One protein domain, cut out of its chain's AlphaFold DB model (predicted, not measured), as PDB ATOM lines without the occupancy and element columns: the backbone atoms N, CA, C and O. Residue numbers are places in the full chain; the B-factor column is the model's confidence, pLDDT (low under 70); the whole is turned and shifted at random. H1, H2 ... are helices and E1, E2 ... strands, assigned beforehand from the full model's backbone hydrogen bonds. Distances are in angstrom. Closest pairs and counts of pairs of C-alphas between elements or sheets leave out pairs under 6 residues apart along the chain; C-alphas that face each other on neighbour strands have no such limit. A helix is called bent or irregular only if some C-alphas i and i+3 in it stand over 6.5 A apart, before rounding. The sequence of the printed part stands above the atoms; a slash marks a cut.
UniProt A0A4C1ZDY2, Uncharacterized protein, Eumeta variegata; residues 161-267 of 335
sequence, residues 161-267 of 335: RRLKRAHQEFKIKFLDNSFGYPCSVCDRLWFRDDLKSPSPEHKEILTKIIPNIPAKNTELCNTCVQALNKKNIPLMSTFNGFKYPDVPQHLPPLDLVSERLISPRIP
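What this domain is: This is residues 161 to 267 of the 335 residues of an uncharacterized protein of Eumeta variegata (UniProt A0A4C1ZDY2). Picture a small, loose body with two arms: the hairpin of E1 and E2 lies near the middle, H2 and H3 stand at one end of the body, crosswise to each other, and long loops wind between. One arm that sticks out is residues 161 to 172, of which 164 to 172 belong to H1; the other is the far part of a long unnamed stretch, residues 245 to 253, followed by residues 255 to 261, of which 256 to 261 belong to H4. The printed part has 107 residues with four named helices and two named strands, in the order H1, E1, E2, H2, H3, H4, and the two strands make an antiparallel sheet. The class is mostly helix, though under half of the residues are in named elements. The whole is loose, with a radius of gyration of the C-alphas of 17.4 A and spans of 47 by 47 by 29 A.

How they stand to each other: Start at H1, residues 164 to 176, with a tight link to E1, residues 179 to 182. A short link leads on to E2, residues 189 to 191, and the two strands form a hairpin, antiparallel at 130 degrees between their directions. Look there for N 190 and O 181, 2.8 A apart, and N 180 and O 190, 3.0 A apart, both within hydrogen-bond range. H1 and E2 are only just apart, 8.0 A at the closest. Next come H2, residues 200 to 209, and H3, residues 222 to 229, which only just touch, with 3 pairs of C-alphas within 8 A; the closest C-alphas are those of His 202 and Leu 228, 6.2 A apart. Their lines are about perpendicular, at 81 degrees. Residues 195 to 196 pair with residues 220 to 221, antiparallel. Last comes H4, residues 256 to 262, apart from each of the other five elements. In H3 every O i to N i+4 pair is within hydrogen-bond range, against 8 of 9 in H1, 3 of 6 in H2 and 2 of 3 in H4.

Where its parts are: Find C-alpha 164 at (174.867, 125.404, 222.959); from there H1 runs 16.0 A to C-alpha 176, and it is neither bent nor irregular, but only just: C-alphas 173 and 176 are 6.5 A apart. E1 measures 9.4 A and E2 7.2 A. H2 begins at C-alpha 200, at (193.367, 136.323, 189.495), and measures 15.0 A; it is irregular, with C-alphas 201 and 204 at 7.1 A. H3 measures 10.4 A, and H4, 10.3 A, ends at C-alpha 262, at (154.905, 126.396, 193.043).

The domain as a whole: The two C-alphas farthest apart are those of Arg 161 and Pro 211, at 51.7 A. The printed part has no cut. The links from H2 to H3, 12 residues, and from H3 to H4, 26 residues, are long. Mean pLDDT of the printed part is 82.4; look for values under 70 at residues 161 to 163, 213 to 216 and 260 to 267.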
ATOM      1  N   ARG A 161     171.941 123.356 226.924       55.06
ATOM      2  CA  ARG A 161     173.283 123.700 227.443       55.06
ATOM      3  C   ARG A 161     174.380 122.802 226.843       55.06
ATOM      4  O   ARG A 161     175.414 123.310 226.413       55.06
ATOM      5  N   ARG A 162     174.131 121.488 226.724       61.50
ATOM      6  CA  ARG A 162     175.052 120.507 226.102       61.50
ATOM      7  C   ARG A 162     175.255 120.762 224.604       61.50
ATOM      8  O   ARG A 162     176.331 120.493 224.075       61.50
ATOM      9  N   LEU A 163     174.236 121.290 223.927       67.62
ATOM     10  CA  LEU A 163     174.241 121.579 222.491       67.62
ATOM     11  C   LEU A 163     174.435 123.071 222.161       67.62
ATOM     12  O   LEU A 163     174.347 123.430 220.990       67.62
ATOM     13  N   LYS A 164     174.765 123.938 223.135       72.81
ATOM     14  CA  LYS A 164     174.867 125.404 222.959       72.81
ATOM     15  C   LYS A 164     175.718 125.795 221.745       72.81
ATOM     16  O   LYS A 164     175.280 126.600 220.929       72.81
ATOM     17  N   ARG A 165     176.868 125.133 221.550       73.75
ATOM     18  CA  ARG A 165     177.736 125.322 220.370       73.75
ATOM     19  C   ARG A 165     177.054 124.951 219.048       73.75
ATOM     20  O   ARG A 165     177.242 125.653 218.067       73.75
ATOM     21  N   ALA A 166     176.254 123.883 219.007       72.12
ATOM     22  CA  ALA A 166     175.519 123.479 217.806       72.12
ATOM     23  C   ALA A 166     174.356 124.436 217.487       72.12
ATOM     24  O   ALA A 166     174.121 124.730 216.320       72.12
ATOM     25  N   HIS A 167     173.675 124.973 218.508       73.00
ATOM     26  CA  HIS A 167     172.663 126.021 218.327       73.00
ATOM     27  C   HIS A 167     173.285 127.342 217.839       73.00
ATOM     28  O   HIS A 167     172.750 127.964 216.925       73.00
ATOM     29  N   GLN A 168     174.444 127.738 218.381       78.44
ATOM     30  CA  GLN A 168     175.212 128.900 217.915       78.44
ATOM     31  C   GLN A 168     175.687 128.724 216.464       78.44
ATOM     32  O   GLN A 168     175.454 129.595 215.634       78.44
ATOM     33  N   GLU A 169     176.283 127.575 216.135       74.50
ATOM     34  CA  GLU A 169     176.691 127.211 214.771       74.50
ATOM     35  C   GLU A 169     175.521 127.222 213.779       74.50
ATOM     36  O   GLU A 169     175.677 127.698 212.656       74.50
ATOM     37  N   PHE A 170     174.344 126.728 214.187       76.25
ATOM     38  CA  PHE A 170     173.134 126.787 213.368       76.25
ATOM     39  C   PHE A 170     172.676 128.232 213.141       76.25
ATOM     40  O   PHE A 170     172.426 128.608 211.997       76.25
ATOM     41  N   LYS A 171     172.619 129.054 214.201       77.50
ATOM     42  CA  LYS A 171     172.249 130.471 214.088       77.50
ATOM     43  C   LYS A 171     173.175 131.194 213.104       77.50
ATOM     44  O   LYS A 171     172.692 131.738 212.116       77.50
ATOM     45  N   ILE A 172     174.490 131.082 213.300       79.62
ATOM     46  CA  ILE A 172     175.501 131.719 212.443       79.62
ATOM     47  C   ILE A 172     175.334 131.294 210.975       79.62
ATOM     48  O   ILE A 172     175.367 132.135 210.085       79.62
ATOM     49  N   LYS A 173     175.134 129.996 210.700       76.12
ATOM     50  CA  LYS A 173     175.157 129.454 209.326       76.12
ATOM     51  C   LYS A 173     173.828 129.485 208.574       76.12
ATOM     52  O   LYS A 173     173.857 129.319 207.359       76.12
ATOM     53  N   PHE A 174     172.697 129.666 209.258       74.62
ATOM     54  CA  PHE A 174     171.363 129.556 208.644       74.62
ATOM     55  C   PHE A 174     170.379 130.675 209.010       74.62
ATOM     56  O   PHE A 174     169.346 130.772 208.353       74.62
ATOM     57  N   LEU A 175     170.669 131.494 210.029       77.50
ATOM     58  CA  LEU A 175     169.831 132.630 210.437       77.50
ATOM     59  C   LEU A 175     170.564 133.966 210.236       77.50
ATOM     60  O   LEU A 175     170.014 134.876 209.624       77.50
ATOM     61  N   ASP A 176     171.815 134.063 210.696       83.50
ATOM     62  CA  ASP A 176     172.636 135.276 210.572       83.50
ATOM     63  C   ASP A 176     173.274 135.393 209.170       83.50
ATOM     64  O   ASP A 176     173.433 136.491 208.632       83.50
ATOM     65  N   ASN A 177     173.601 134.260 208.540       85.94
ATOM     66  CA  ASN A 177     174.071 134.192 207.157       85.94
ATOM     67  C   ASN A 177     172.881 134.150 206.183       85.94
ATOM     68  O   ASN A 177     172.078 133.216 206.180       85.94
ATOM     69  N   SER A 178     172.772 135.172 205.334       87.44
ATOM     70  CA  SER A 178     171.669 135.316 204.383       87.44
ATOM     71  C   SER A 178     171.774 134.343 203.197       87.44
ATOM     72  O   SER A 178     172.802 134.269 202.523       87.44
ATOM     73  N   PHE A 179     170.672 133.656 202.887       84.62
ATOM     74  CA  PHE A 179     170.512 132.842 201.676       84.62
ATOM     75  C   PHE A 179     170.134 133.689 200.442       84.62
ATOM     76  O   PHE A 179     169.680 134.823 200.576       84.62
ATOM     77  N   GLY A 180     170.276 133.114 199.241       83.06
ATOM     78  CA  GLY A 180     169.744 133.672 197.989       83.06
ATOM     79  C   GLY A 180     170.780 134.265 197.031       83.06
ATOM     80  O   GLY A 180     170.399 134.920 196.065       83.06
ATOM     81  N   TYR A 181     172.076 134.042 197.259       87.69
ATOM     82  CA  TYR A 181     173.150 134.648 196.463       87.69
ATOM     83  C   TYR A 181     173.549 133.737 195.286       87.69
ATOM     84  O   TYR A 181     173.937 132.588 195.525       87.69
ATOM     85  N   PRO A 182     173.444 134.187 194.020       89.25
ATOM     86  CA  PRO A 182     173.743 133.355 192.857       89.25
ATOM     87  C   PRO A 182     175.253 133.227 192.618       89.25
ATOM     88  O   PRO A 182     175.982 134.215 192.568       89.25
ATOM     89  N   CYS A 183     175.728 132.002 192.392       91.50
ATOM     90  CA  CYS A 183     177.094 131.775 191.917       91.50
ATOM     91  C   CYS A 183     177.222 132.199 190.446       91.50
ATOM     92  O   CYS A 183     176.577 131.602 189.583       91.50
ATOM     93  N   SER A 184     178.122 133.135 190.128       91.56
ATOM     94  CA  SER A 184     178.230 133.739 188.786       91.56
ATOM     95  C   SER A 184     178.479 132.737 187.643       91.56
ATOM     96  O   SER A 184     178.191 133.037 186.490       91.56
ATOM     97  N   VAL A 185     179.021 131.550 187.944       92.25
ATOM     98  CA  VAL A 185     179.374 130.511 186.955       92.25
ATOM     99  C   VAL A 185     178.297 129.433 186.780       92.25
ATOM    100  O   VAL A 185     178.256 128.791 185.731       92.25
ATOM    101  N   CYS A 186     177.438 129.194 187.776       91.19
ATOM    102  CA  CYS A 186     176.445 128.108 187.732       91.19
ATOM    103  C   CYS A 186     175.016 128.511 188.109       91.19
ATOM    104  O   CYS A 186     174.172 127.626 188.225       91.19
ATOM    105  N   ASP A 187     174.757 129.805 188.326       89.00
ATOM    106  CA  ASP A 187     173.454 130.450 188.588       89.00
ATOM    107  C   ASP A 187     172.718 130.005 189.871       89.00
ATOM    108  O   ASP A 187     171.852 130.700 190.395       89.00
ATOM    109  N   ARG A 188     173.081 128.846 190.431       88.44
ATOM    110  CA  ARG A 188     172.514 128.280 191.660       88.44
ATOM    111  C   ARG A 188     172.707 129.236 192.831       88.44
ATOM    112  O   ARG A 188     173.782 129.816 192.976       88.44
ATOM    113  N   LEU A 189     171.694 129.297 193.691       87.62
ATOM    114  CA  LEU A 189     171.676 130.100 194.912       87.62
ATOM    115  C   LEU A 189     172.435 129.417 196.060       87.62
ATOM    116  O   LEU A 189     172.359 128.196 196.233       87.62
ATOM    117  N   TRP A 190     173.137 130.221 196.853       88.88
ATOM    118  CA  TRP A 190     173.915 129.818 198.026       88.88
ATOM    119  C   TRP A 190     173.671 130.787 199.191       88.88
ATOM    120  O   TRP A 190     173.032 131.834 199.046       88.88
ATOM    121  N   PHE A 191     174.189 130.417 200.358       89.50
ATOM    122  CA  PHE A 191     174.430 131.344 201.461       89.50
ATOM    123  C   PHE A 191     175.606 132.266 201.118       89.50
ATOM    124  O   PHE A 191     176.510 131.844 200.394       89.50
ATOM    125  N   ARG A 192     175.615 133.497 201.643       91.00
ATOM    126  CA  ARG A 192     176.669 134.488 201.363       91.00
ATOM    127  C   ARG A 192     178.067 133.928 201.660       91.00
ATOM    128  O   ARG A 192     178.920 133.937 200.781       91.00
ATOM    129  N   ASP A 193     178.274 133.353 202.845       92.06
ATOM    130  CA  ASP A 193     179.599 132.841 203.256       92.06
ATOM    131  C   ASP A 193     180.003 131.511 202.573       92.06
ATOM    132  O   ASP A 193     181.134 131.046 202.719       92.06
ATOM    133  N   ASP A 194     179.089 130.879 201.825       91.31
ATOM    134  CA  ASP A 194     179.358 129.679 201.008       91.31
ATOM    135  C   ASP A 194     179.990 130.055 199.641       91.31
ATOM    136  O   ASP A 194     180.473 129.183 198.900       91.31
ATOM    137  N   LEU A 195     179.982 131.352 199.296       93.31
ATOM    138  CA  LEU A 195     180.582 131.937 198.097       93.31
ATOM    139  C   LEU A 195     181.977 132.518 198.376       93.31
ATOM    140  O   LEU A 195     182.340 132.856 199.499       93.31
ATOM    141  N   LYS A 196     182.791 132.605 197.321       92.88
ATOM    142  CA  LYS A 196     184.191 133.040 197.369       92.88
ATOM    143  C   LYS A 196     184.515 133.933 196.178       92.88
ATOM    144  O   LYS A 196     184.112 133.634 195.053       92.88
ATOM    145  N   SER A 197     185.301 134.981 196.401       91.88
ATOM    146  CA  SER A 197     185.876 135.782 195.317       91.88
ATOM    147  C   SER A 197     186.808 134.927 194.438       91.88
ATOM    148  O   SER A 197     187.514 134.062 194.968       91.88
ATOM    149  N   PRO A 198     186.853 135.145 193.112       89.56
ATOM    150  CA  PRO A 198     187.769 134.437 192.223       89.56
ATOM    151  C   PRO A 198     189.238 134.805 192.477       89.56
ATOM    152  O   PRO A 198     189.565 135.946 192.805       89.56
ATOM    153  N   SER A 199     190.136 133.847 192.238       88.81
ATOM    154  CA  SER A 199     191.576 134.107 192.119       88.81
ATOM    155  C   SER A 199     191.864 134.873 190.817       88.81
ATOM    156  O   SER A 199     191.191 134.615 189.813       88.81
ATOM    157  N   PRO A 200     192.891 135.745 190.755       85.88
ATOM    158  CA  PRO A 200     193.367 136.323 189.495       85.88
ATOM    159  C   PRO A 200     193.665 135.270 188.413       85.88
ATOM    160  O   PRO A 200     193.444 135.523 187.230       85.88
ATOM    161  N   GLU A 201     194.092 134.068 188.816       88.31
ATOM    162  CA  GLU A 201     194.341 132.919 187.932       88.31
ATOM    163  C   GLU A 201     193.078 132.426 187.208       88.31
ATOM    164  O   GLU A 201     193.151 131.923 186.089       88.31
ATOM    165  N   HIS A 202     191.898 132.595 187.814       89.06
ATOM    166  CA  HIS A 202     190.627 132.167 187.224       89.06
ATOM    167  C   HIS A 202     190.165 133.083 186.088       89.06
ATOM    168  O   HIS A 202     189.250 132.716 185.355       89.06
ATOM    169  N   LYS A 203     190.775 134.264 185.916       86.88
ATOM    170  CA  LYS A 203     190.310 135.299 184.982       86.88
ATOM    171  C   LYS A 203     190.157 134.792 183.545       86.88
ATOM    172  O   LYS A 203     189.134 135.059 182.929       86.88
ATOM    173  N   GLU A 204     191.125 134.035 183.026       87.94
ATOM    174  CA  GLU A 204     191.100 133.558 181.633       87.94
ATOM    175  C   GLU A 204     189.920 132.609 181.356       87.94
ATOM    176  O   GLU A 204     189.246 132.724 180.333       87.94
ATOM    177  N   ILE A 205     189.643 131.681 182.278       90.31
ATOM    178  CA  ILE A 205     188.527 130.738 182.153       90.31
ATOM    179  C   ILE A 205     187.183 131.397 182.481       90.31
ATOM    180  O   ILE A 205     186.190 131.116 181.813       90.31
ATOM    181  N   LEU A 206     187.147 132.337 183.429       90.12
ATOM    182  CA  LEU A 206     185.947 133.119 183.726       90.12
ATOM    183  C   LEU A 206     185.508 133.960 182.524       90.12
ATOM    184  O   LEU A 206     184.331 133.911 182.190       90.12
ATOM    185  N   THR A 207     186.420 134.645 181.823       88.69
ATOM    186  CA  THR A 207     186.083 135.416 180.608       88.69
ATOM    187  C   THR A 207     185.514 134.538 179.479       88.69
ATOM    188  O   THR A 207     184.754 135.032 178.650       88.69
ATOM    189  N   LYS A 208     185.827 133.234 179.446       88.62
ATOM    190  CA  LYS A 208     185.231 132.279 178.489       88.62
ATOM    191  C   LYS A 208     183.807 131.873 178.881       88.62
ATOM    192  O   LYS A 208     182.953 131.760 178.010       88.62
ATOM    193  N   ILE A 209     183.553 131.669 180.176       87.38
ATOM    194  CA  ILE A 209     182.233 131.295 180.717       87.38
ATOM    195  C   ILE A 209     181.275 132.500 180.721       87.38
ATOM    196  O   ILE A 209     180.091 132.358 180.431       87.38
ATOM    197  N   ILE A 210     181.792 133.686 181.049       84.69
ATOM    198  CA  ILE A 210     181.055 134.938 181.218       84.69
ATOM    199  C   ILE A 210     181.795 136.023 180.408       84.69
ATOM    200  O   ILE A 210     182.789 136.567 180.887       84.69
ATOM    201  N   PRO A 211     181.344 136.376 179.190       74.75
ATOM    202  CA  PRO A 211     182.052 137.361 178.364       74.75
ATOM    203  C   PRO A 211     182.050 138.782 178.953       74.75
ATOM    204  O   PRO A 211     183.032 139.509 178.836       74.75
ATOM    205  N   ASN A 212     180.958 139.168 179.626       70.19
ATOM    206  CA  ASN A 212     180.745 140.503 180.193       70.19
ATOM    207  C   ASN A 212     180.759 140.453 181.731       70.19
ATOM    208  O   ASN A 212     179.712 140.531 182.368       70.19
ATOM    209  N   ILE A 213     181.940 140.297 182.338       63.97
ATOM    210  CA  ILE A 213     182.087 140.240 183.804       63.97
ATOM    211  C   ILE A 213     182.075 141.651 184.422       63.97
ATOM    212  O   ILE A 213     183.031 142.407 184.217       63.97
ATOM    213  N   PRO A 214     181.091 142.002 185.276       62.38
ATOM    214  CA  PRO A 214     181.236 143.117 186.202       62.38
ATOM    215  C   PRO A 214     182.218 142.710 187.310       62.38
ATOM    216  O   PRO A 214     181.856 142.037 188.276       62.38
ATOM    217  N   ALA A 215     183.478 143.136 187.182       57.66
ATOM    218  CA  ALA A 215     184.613 142.686 188.004       57.66
ATOM    219  C   ALA A 215     184.496 142.924 189.528       57.66
ATOM    220  O   ALA A 215     185.370 142.498 190.278       57.66
ATOM    221  N   LYS A 216     183.437 143.599 189.993       58.31
ATOM    222  CA  LYS A 216     183.159 143.875 191.409       58.31
ATOM    223  C   LYS A 216     182.170 142.886 192.056       58.31
ATOM    224  O   LYS A 216     182.130 142.809 193.276       58.31
ATOM    225  N   ASN A 217     181.411 142.128 191.255       70.56
ATOM    226  CA  ASN A 217     180.290 141.289 191.711       70.56
ATOM    227  C   ASN A 217     180.436 139.816 191.258       70.56
ATOM    228  O   ASN A 217     179.444 139.155 190.958       70.56
ATOM    229  N   THR A 218     181.666 139.310 191.118       86.81
ATOM    230  CA  THR A 218     181.902 137.898 190.761       86.81
ATOM    231  C   THR A 218     182.083 137.070 192.027       86.81
ATOM    232  O   THR A 218     183.109 137.185 192.693       86.81
ATOM    233  N   GLU A 219     181.105 136.225 192.339       93.00
ATOM    234  CA  GLU A 219     181.087 135.376 193.532       93.00
ATOM    235  C   GLU A 219     180.884 133.910 193.118       93.00
ATOM    236  O   GLU A 219     179.984 133.573 192.345       93.00
ATOM    237  N   LEU A 220     181.765 133.025 193.589       94.00
ATOM    238  CA  LEU A 220     181.861 131.638 193.137       94.00
ATOM    239  C   LEU A 220     181.615 130.655 194.278       94.00
ATOM    240  O   LEU A 220     182.287 130.697 195.306       94.00
ATOM    241  N   CYS A 221     180.721 129.693 194.072       94.06
ATOM    242  CA  CYS A 221     180.558 128.599 195.020       94.06
ATOM    243  C   CYS A 221     181.763 127.649 195.002       94.06
ATOM    244  O   CYS A 221     182.446 127.483 193.985       94.06
ATOM    245  N   ASN A 222     181.990 126.964 196.124       93.38
ATOM    246  CA  ASN A 222     183.164 126.111 196.315       93.38
ATOM    247  C   ASN A 222     183.351 125.043 195.212       93.38
ATOM    248  O   ASN A 222     184.482 124.770 194.815       93.38
ATOM    249  N   THR A 223     182.265 124.477 194.670       93.50
ATOM    250  CA  THR A 223     182.319 123.506 193.560       93.50
ATOM    251  C   THR A 223     182.833 124.129 192.259       93.50
ATOM    252  O   THR A 223     183.607 123.495 191.545       93.50
ATOM    253  N   CYS A 224     182.451 125.375 191.953       93.94
ATOM    254  CA  CYS A 224     182.980 126.076 190.782       93.94
ATOM    255  C   CYS A 224     184.460 126.406 190.984       93.94
ATOM    256  O   CYS A 224     185.265 126.072 190.121       93.94
ATOM    257  N   VAL A 225     184.845 126.945 192.148       94.44
ATOM    258  CA  VAL A 225     186.256 127.219 192.488       94.44
ATOM    259  C   VAL A 225     187.130 125.967 192.324       94.44
ATOM    260  O   VAL A 225     188.186 126.032 191.703       94.44
ATOM    261  N   GLN A 226     186.675 124.801 192.798       94.25
ATOM    262  CA  GLN A 226     187.404 123.534 192.645       94.25
ATOM    263  C   GLN A 226     187.589 123.096 191.181       94.25
ATOM    264  O   GLN A 226     188.617 122.502 190.856       94.25
ATOM    265  N   ALA A 227     186.635 123.389 190.294       94.50
ATOM    266  CA  ALA A 227     186.758 123.107 188.864       94.50
ATOM    267  C   ALA A 227     187.667 124.124 188.145       94.50
ATOM    268  O   ALA A 227     188.533 123.714 187.369       94.50
ATOM    269  N   LEU A 228     187.560 125.420 188.466       93.56
ATOM    270  CA  LEU A 228     188.430 126.459 187.898       93.56
ATOM    271  C   LEU A 228     189.895 126.292 188.338       93.56
ATOM    272  O   LEU A 228     190.791 126.480 187.521       93.56
ATOM    273  N   ASN A 229     190.148 125.838 189.572       93.88
ATOM    274  CA  ASN A 229     191.486 125.428 190.033       93.88
ATOM    275  C   ASN A 229     192.068 124.279 189.186       93.88
ATOM    276  O   ASN A 229     193.273 124.221 188.963       93.88
ATOM    277  N   LYS A 230     191.215 123.379 188.676       94.19
ATOM    278  CA  LYS A 230     191.584 122.313 187.727       94.19
ATOM    279  C   LYS A 230     191.591 122.783 186.262       94.19
ATOM    280  O   LYS A 230     191.728 121.953 185.371       94.19
ATOM    281  N   LYS A 231     191.431 124.091 186.007       92.25
ATOM    282  CA  LYS A 231     191.302 124.726 184.679       92.25
ATOM    283  C   LYS A 231     190.145 124.182 183.821       92.25
ATOM    284  O   LYS A 231     190.146 124.352 182.606       92.25
ATOM    285  N   ASN A 232     189.131 123.592 184.458       93.69
ATOM    286  CA  ASN A 232     187.974 122.984 183.803       93.69
ATOM    287  C   ASN A 232     186.717 123.848 183.960       93.69
ATOM    288  O   ASN A 232     186.447 124.390 185.034       93.69
ATOM    289  N   ILE A 233     185.903 123.921 182.904       92.88
ATOM    290  CA  ILE A 233     184.566 124.523 182.967       92.88
ATOM    291  C   ILE A 233     183.662 123.586 183.792       92.88
ATOM    292  O   ILE A 233     183.631 122.385 183.509       92.88
ATOM    293  N   PRO A 234     182.923 124.068 184.812       93.38
ATOM    294  CA  PRO A 234     182.017 123.211 185.573       93.38
ATOM    295  C   PRO A 234     180.916 122.633 184.679       93.38
ATOM    296  O   PRO A 234     180.285 123.375 183.930       93.38
ATOM    297  N   LEU A 235     180.626 121.332 184.808       90.00
ATOM    298  CA  LEU A 235     179.579 120.660 184.022       90.00
ATOM    299  C   LEU A 235     178.230 121.393 184.115       90.00
ATOM    300  O   LEU A 235     177.587 121.639 183.103       90.00
ATOM    301  N   MET A 236     177.857 121.808 185.325       89.69
ATOM    302  CA  MET A 236     176.600 122.495 185.643       89.69
ATOM    303  C   MET A 236     176.712 124.028 185.509       89.69
ATOM    304  O   MET A 236     176.139 124.747 186.322       89.69
ATOM    305  N   SER A 237     177.518 124.532 184.569       92.06
ATOM    306  CA  SER A 237     177.711 125.974 184.348       92.06
ATOM    307  C   SER A 237     176.678 126.578 183.394       92.06
ATOM    308  O   SER A 237     176.128 125.890 182.531       92.06
ATOM    309  N   THR A 238     176.474 127.891 183.502       90.75
ATOM    310  CA  THR A 238     175.634 128.677 182.580       90.75
ATOM    311  C   THR A 238     176.119 128.584 181.131       90.75
ATOM    312  O   THR A 238     175.303 128.497 180.218       90.75
ATOM    313  N   PHE A 239     177.438 128.508 180.923       91.38
ATOM    314  CA  PHE A 239     178.078 128.278 179.621       91.38
ATOM    315  C   PHE A 239     177.642 126.958 178.962       91.38
ATOM    316  O   PHE A 239     177.459 126.907 177.751       91.38
ATOM    317  N   ASN A 240     177.388 125.912 179.757       91.81
ATOM    318  CA  ASN A 240     176.860 124.627 179.285       91.81
ATOM    319  C   ASN A 240     175.318 124.611 179.173       91.81
ATOM    320  O   ASN A 240     174.713 123.541 179.130       91.81
ATOM    321  N   GLY A 241     174.659 125.776 179.179       88.50
ATOM    322  CA  GLY A 241     173.201 125.905 179.096       88.50
ATOM    323  C   GLY A 241     172.454 125.784 180.429       88.50
ATOM    324  O   GLY A 241     171.245 125.997 180.457       88.50
ATOM    325  N   PHE A 242     173.133 125.517 181.554       87.75
ATOM    326  CA  PHE A 242     172.507 125.467 182.886       87.75
ATOM    327  C   PHE A 242     172.326 126.875 183.488       87.75
ATOM    328  O   PHE A 242     172.842 127.173 184.564       87.75
ATOM    329  N   LYS A 243     171.606 127.747 182.774       84.25
ATOM    330  CA  LYS A 243     171.128 129.060 183.243       84.25
ATOM    331  C   LYS A 243     169.642 128.954 183.605       84.25
ATOM    332  O   LYS A 243     168.908 128.205 182.958       84.25
ATOM    333  N   TYR A 244     169.169 129.714 184.590       81.12
ATOM    334  CA  TYR A 244     167.732 129.918 184.762       81.12
ATOM    335  C   TYR A 244     167.148 130.735 183.589       81.12
ATOM    336  O   TYR A 244     167.822 131.625 183.055       81.12
ATOM    337  N   PRO A 245     165.902 130.456 183.157       81.69
ATOM    338  CA  PRO A 245     165.208 131.308 182.200       81.69
ATOM    339  C   PRO A 245     164.926 132.679 182.826       81.69
ATOM    340  O   PRO A 245     164.702 132.789 184.032       81.69
ATOM    341  N   ASP A 246     164.921 133.724 182.004       82.56
ATOM    342  CA  ASP A 246     164.599 135.075 182.460       82.56
ATOM    343  C   ASP A 246     163.123 135.167 182.898       82.56
ATOM    344  O   ASP A 246     162.242 134.545 182.301       82.56
ATOM    345  N   VAL A 247     162.852 135.920 183.971       81.12
ATOM    346  CA  VAL A 247     161.520 135.966 184.603       81.12
ATOM    347  C   VAL A 247     160.476 136.540 183.625       81.12
ATOM    348  O   VAL A 247     160.694 137.630 183.089       81.12
ATOM    349  N   PRO A 248     159.329 135.865 183.392       86.38
ATOM    350  CA  PRO A 248     158.312 136.354 182.462       86.38
ATOM    351  C   PRO A 248     157.737 137.717 182.872       86.38
ATOM    352  O   PRO A 248     157.296 137.894 184.006       86.38
ATOM    353  N   GLN A 249     157.642 138.653 181.920       88.06
ATOM    354  CA  GLN A 249     157.163 140.034 182.144       88.06
ATOM    355  C   GLN A 249     155.719 140.145 182.670       88.06
ATOM    356  O   GLN A 249     155.293 141.221 183.083       88.06
ATOM    357  N   HIS A 250     154.947 139.059 182.610       86.56
ATOM    358  CA  HIS A 250     153.544 139.000 183.030       86.56
ATOM    359  C   HIS A 250     153.311 137.982 184.158       86.56
ATOM    360  O   HIS A 250     152.176 137.578 184.399       86.56
ATOM    361  N   LEU A 251     154.376 137.546 184.844       81.81
ATOM    362  CA  LEU A 251     154.242 136.750 186.058       81.81
ATOM    363  C   LEU A 251     153.638 137.641 187.166       81.81
ATOM    364  O   LEU A 251     154.238 138.671 187.490       81.81
ATOM    365  N   PRO A 252     152.472 137.301 187.746       84.44
ATOM    366  CA  PRO A 252     151.928 138.058 188.868       84.44
ATOM    367  C   PRO A 252     152.851 137.935 190.094       84.44
ATOM    368  O   PRO A 252     153.545 136.923 190.232       84.44
ATOM    369  N   PRO A 253     152.857 138.924 191.009       83.75
ATOM    370  CA  PRO A 253     153.564 138.787 192.275       83.75
ATOM    371  C   PRO A 253     153.009 137.577 193.034       83.75
ATOM    372  O   PRO A 253     151.808 137.487 193.287       83.75
ATOM    373  N   LEU A 254     153.890 136.637 193.367       78.94
ATOM    374  CA  LEU A 254     153.535 135.446 194.128       78.94
ATOM    375  C   LEU A 254     153.265 135.848 195.577       78.94
ATOM    376  O   LEU A 254     154.123 136.435 196.234       78.94
ATOM    377  N   ASP A 255     152.079 135.515 196.078       83.38
ATOM    378  CA  ASP A 255     151.801 135.577 197.506       83.38
ATOM    379  C   ASP A 255     152.426 134.366 198.231       83.38
ATOM    380  O   ASP A 255     152.822 133.378 197.605       83.38
ATOM    381  N   LEU A 256     152.472 134.412 199.565       76.06
ATOM    382  CA  LEU A 256     153.066 133.355 200.392       76.06
ATOM    383  C   LEU A 256     152.402 131.977 200.195       76.06
ATOM    384  O   LEU A 256     153.042 130.950 200.437       76.06
ATOM    385  N   VAL A 257     151.134 131.921 199.770       74.31
ATOM    386  CA  VAL A 257     150.449 130.665 199.435       74.31
ATOM    387  C   VAL A 257     150.888 130.171 198.057       74.31
ATOM    388  O   VAL A 257     151.263 129.002 197.935       74.31
ATOM    389  N   SER A 258     150.914 131.037 197.038       76.19
ATOM    390  CA  SER A 258     151.366 130.680 195.686       76.19
ATOM    391  C   SER A 258     152.835 130.258 195.650       76.19
ATOM    392  O   SER A 258     153.141 129.219 195.068       76.19
ATOM    393  N   GLU A 259     153.739 130.981 196.324       72.12
ATOM    394  CA  GLU A 259     155.162 130.609 196.436       72.12
ATOM    395  C   GLU A 259     155.312 129.186 197.000       72.12
ATOM    396  O   GLU A 259     156.008 128.344 196.429       72.12
ATOM    397  N   ARG A 260     154.576 128.872 198.075       69.94
ATOM    398  CA  ARG A 260     154.556 127.539 198.701       69.94
ATOM    399  C   ARG A 260     153.846 126.468 197.870       69.94
ATOM    400  O   ARG A 260     153.994 125.284 198.185       69.94
ATOM    401  N   LEU A 261     153.042 126.834 196.871       68.38
ATOM    402  CA  LEU A 261     152.392 125.908 195.935       68.38
ATOM    403  C   LEU A 261     153.280 125.591 194.727       68.38
ATOM    404  O   LEU A 261     153.307 124.434 194.314       68.38
ATOM    405  N   ILE A 262     154.011 126.580 194.197       68.62
ATOM    406  CA  ILE A 262     154.905 126.396 193.043       68.62
ATOM    407  C   ILE A 262     156.319 125.938 193.421       68.62
ATOM    408  O   ILE A 262     157.048 125.453 192.552       68.62
ATOM    409  N   SER A 263     156.737 126.098 194.683       61.69
ATOM    410  CA  SER A 263     158.045 125.617 195.130       61.69
ATOM    411  C   SER A 263     158.166 124.103 194.874       61.69
ATOM    412  O   SER A 263     157.179 123.385 195.052       61.69
ATOM    413  N   PRO A 264     159.331 123.577 194.431       50.62
ATOM    414  CA  PRO A 264     159.480 122.159 194.083       50.62
ATOM    415  C   PRO A 264     159.264 121.193 195.262       50.62
ATOM    416  O   PRO A 264     160.207 120.721 195.900       50.62
ATOM    417  N   ARG A 265     158.001 120.863 195.540       54.47
ATOM    418  CA  ARG A 265     157.585 119.892 196.553       54.47
ATOM    419  C   ARG A 265     158.100 118.511 196.160       54.47
ATOM    420  O   ARG A 265     157.626 117.927 195.190       54.47
ATOM    421  N   ILE A 266     159.054 117.983 196.929       50.31
ATOM    422  CA  ILE A 266     159.591 116.629 196.743       50.31
ATOM    423  C   ILE A 266     158.414 115.632 196.809       50.31
ATOM    424  O   ILE A 266     157.825 115.502 197.888       50.31
ATOM    425  N   PRO A 267     158.070 114.894 195.728       43.50
ATOM    426  CA  PRO A 267     156.835 114.089 195.660       43.50
ATOM    427  C   PRO A 267     156.736 112.925 196.662       43.50
ATOM    428  O   PRO A 267     155.729 112.225 196.716       43.50
TER     429      PRO A 267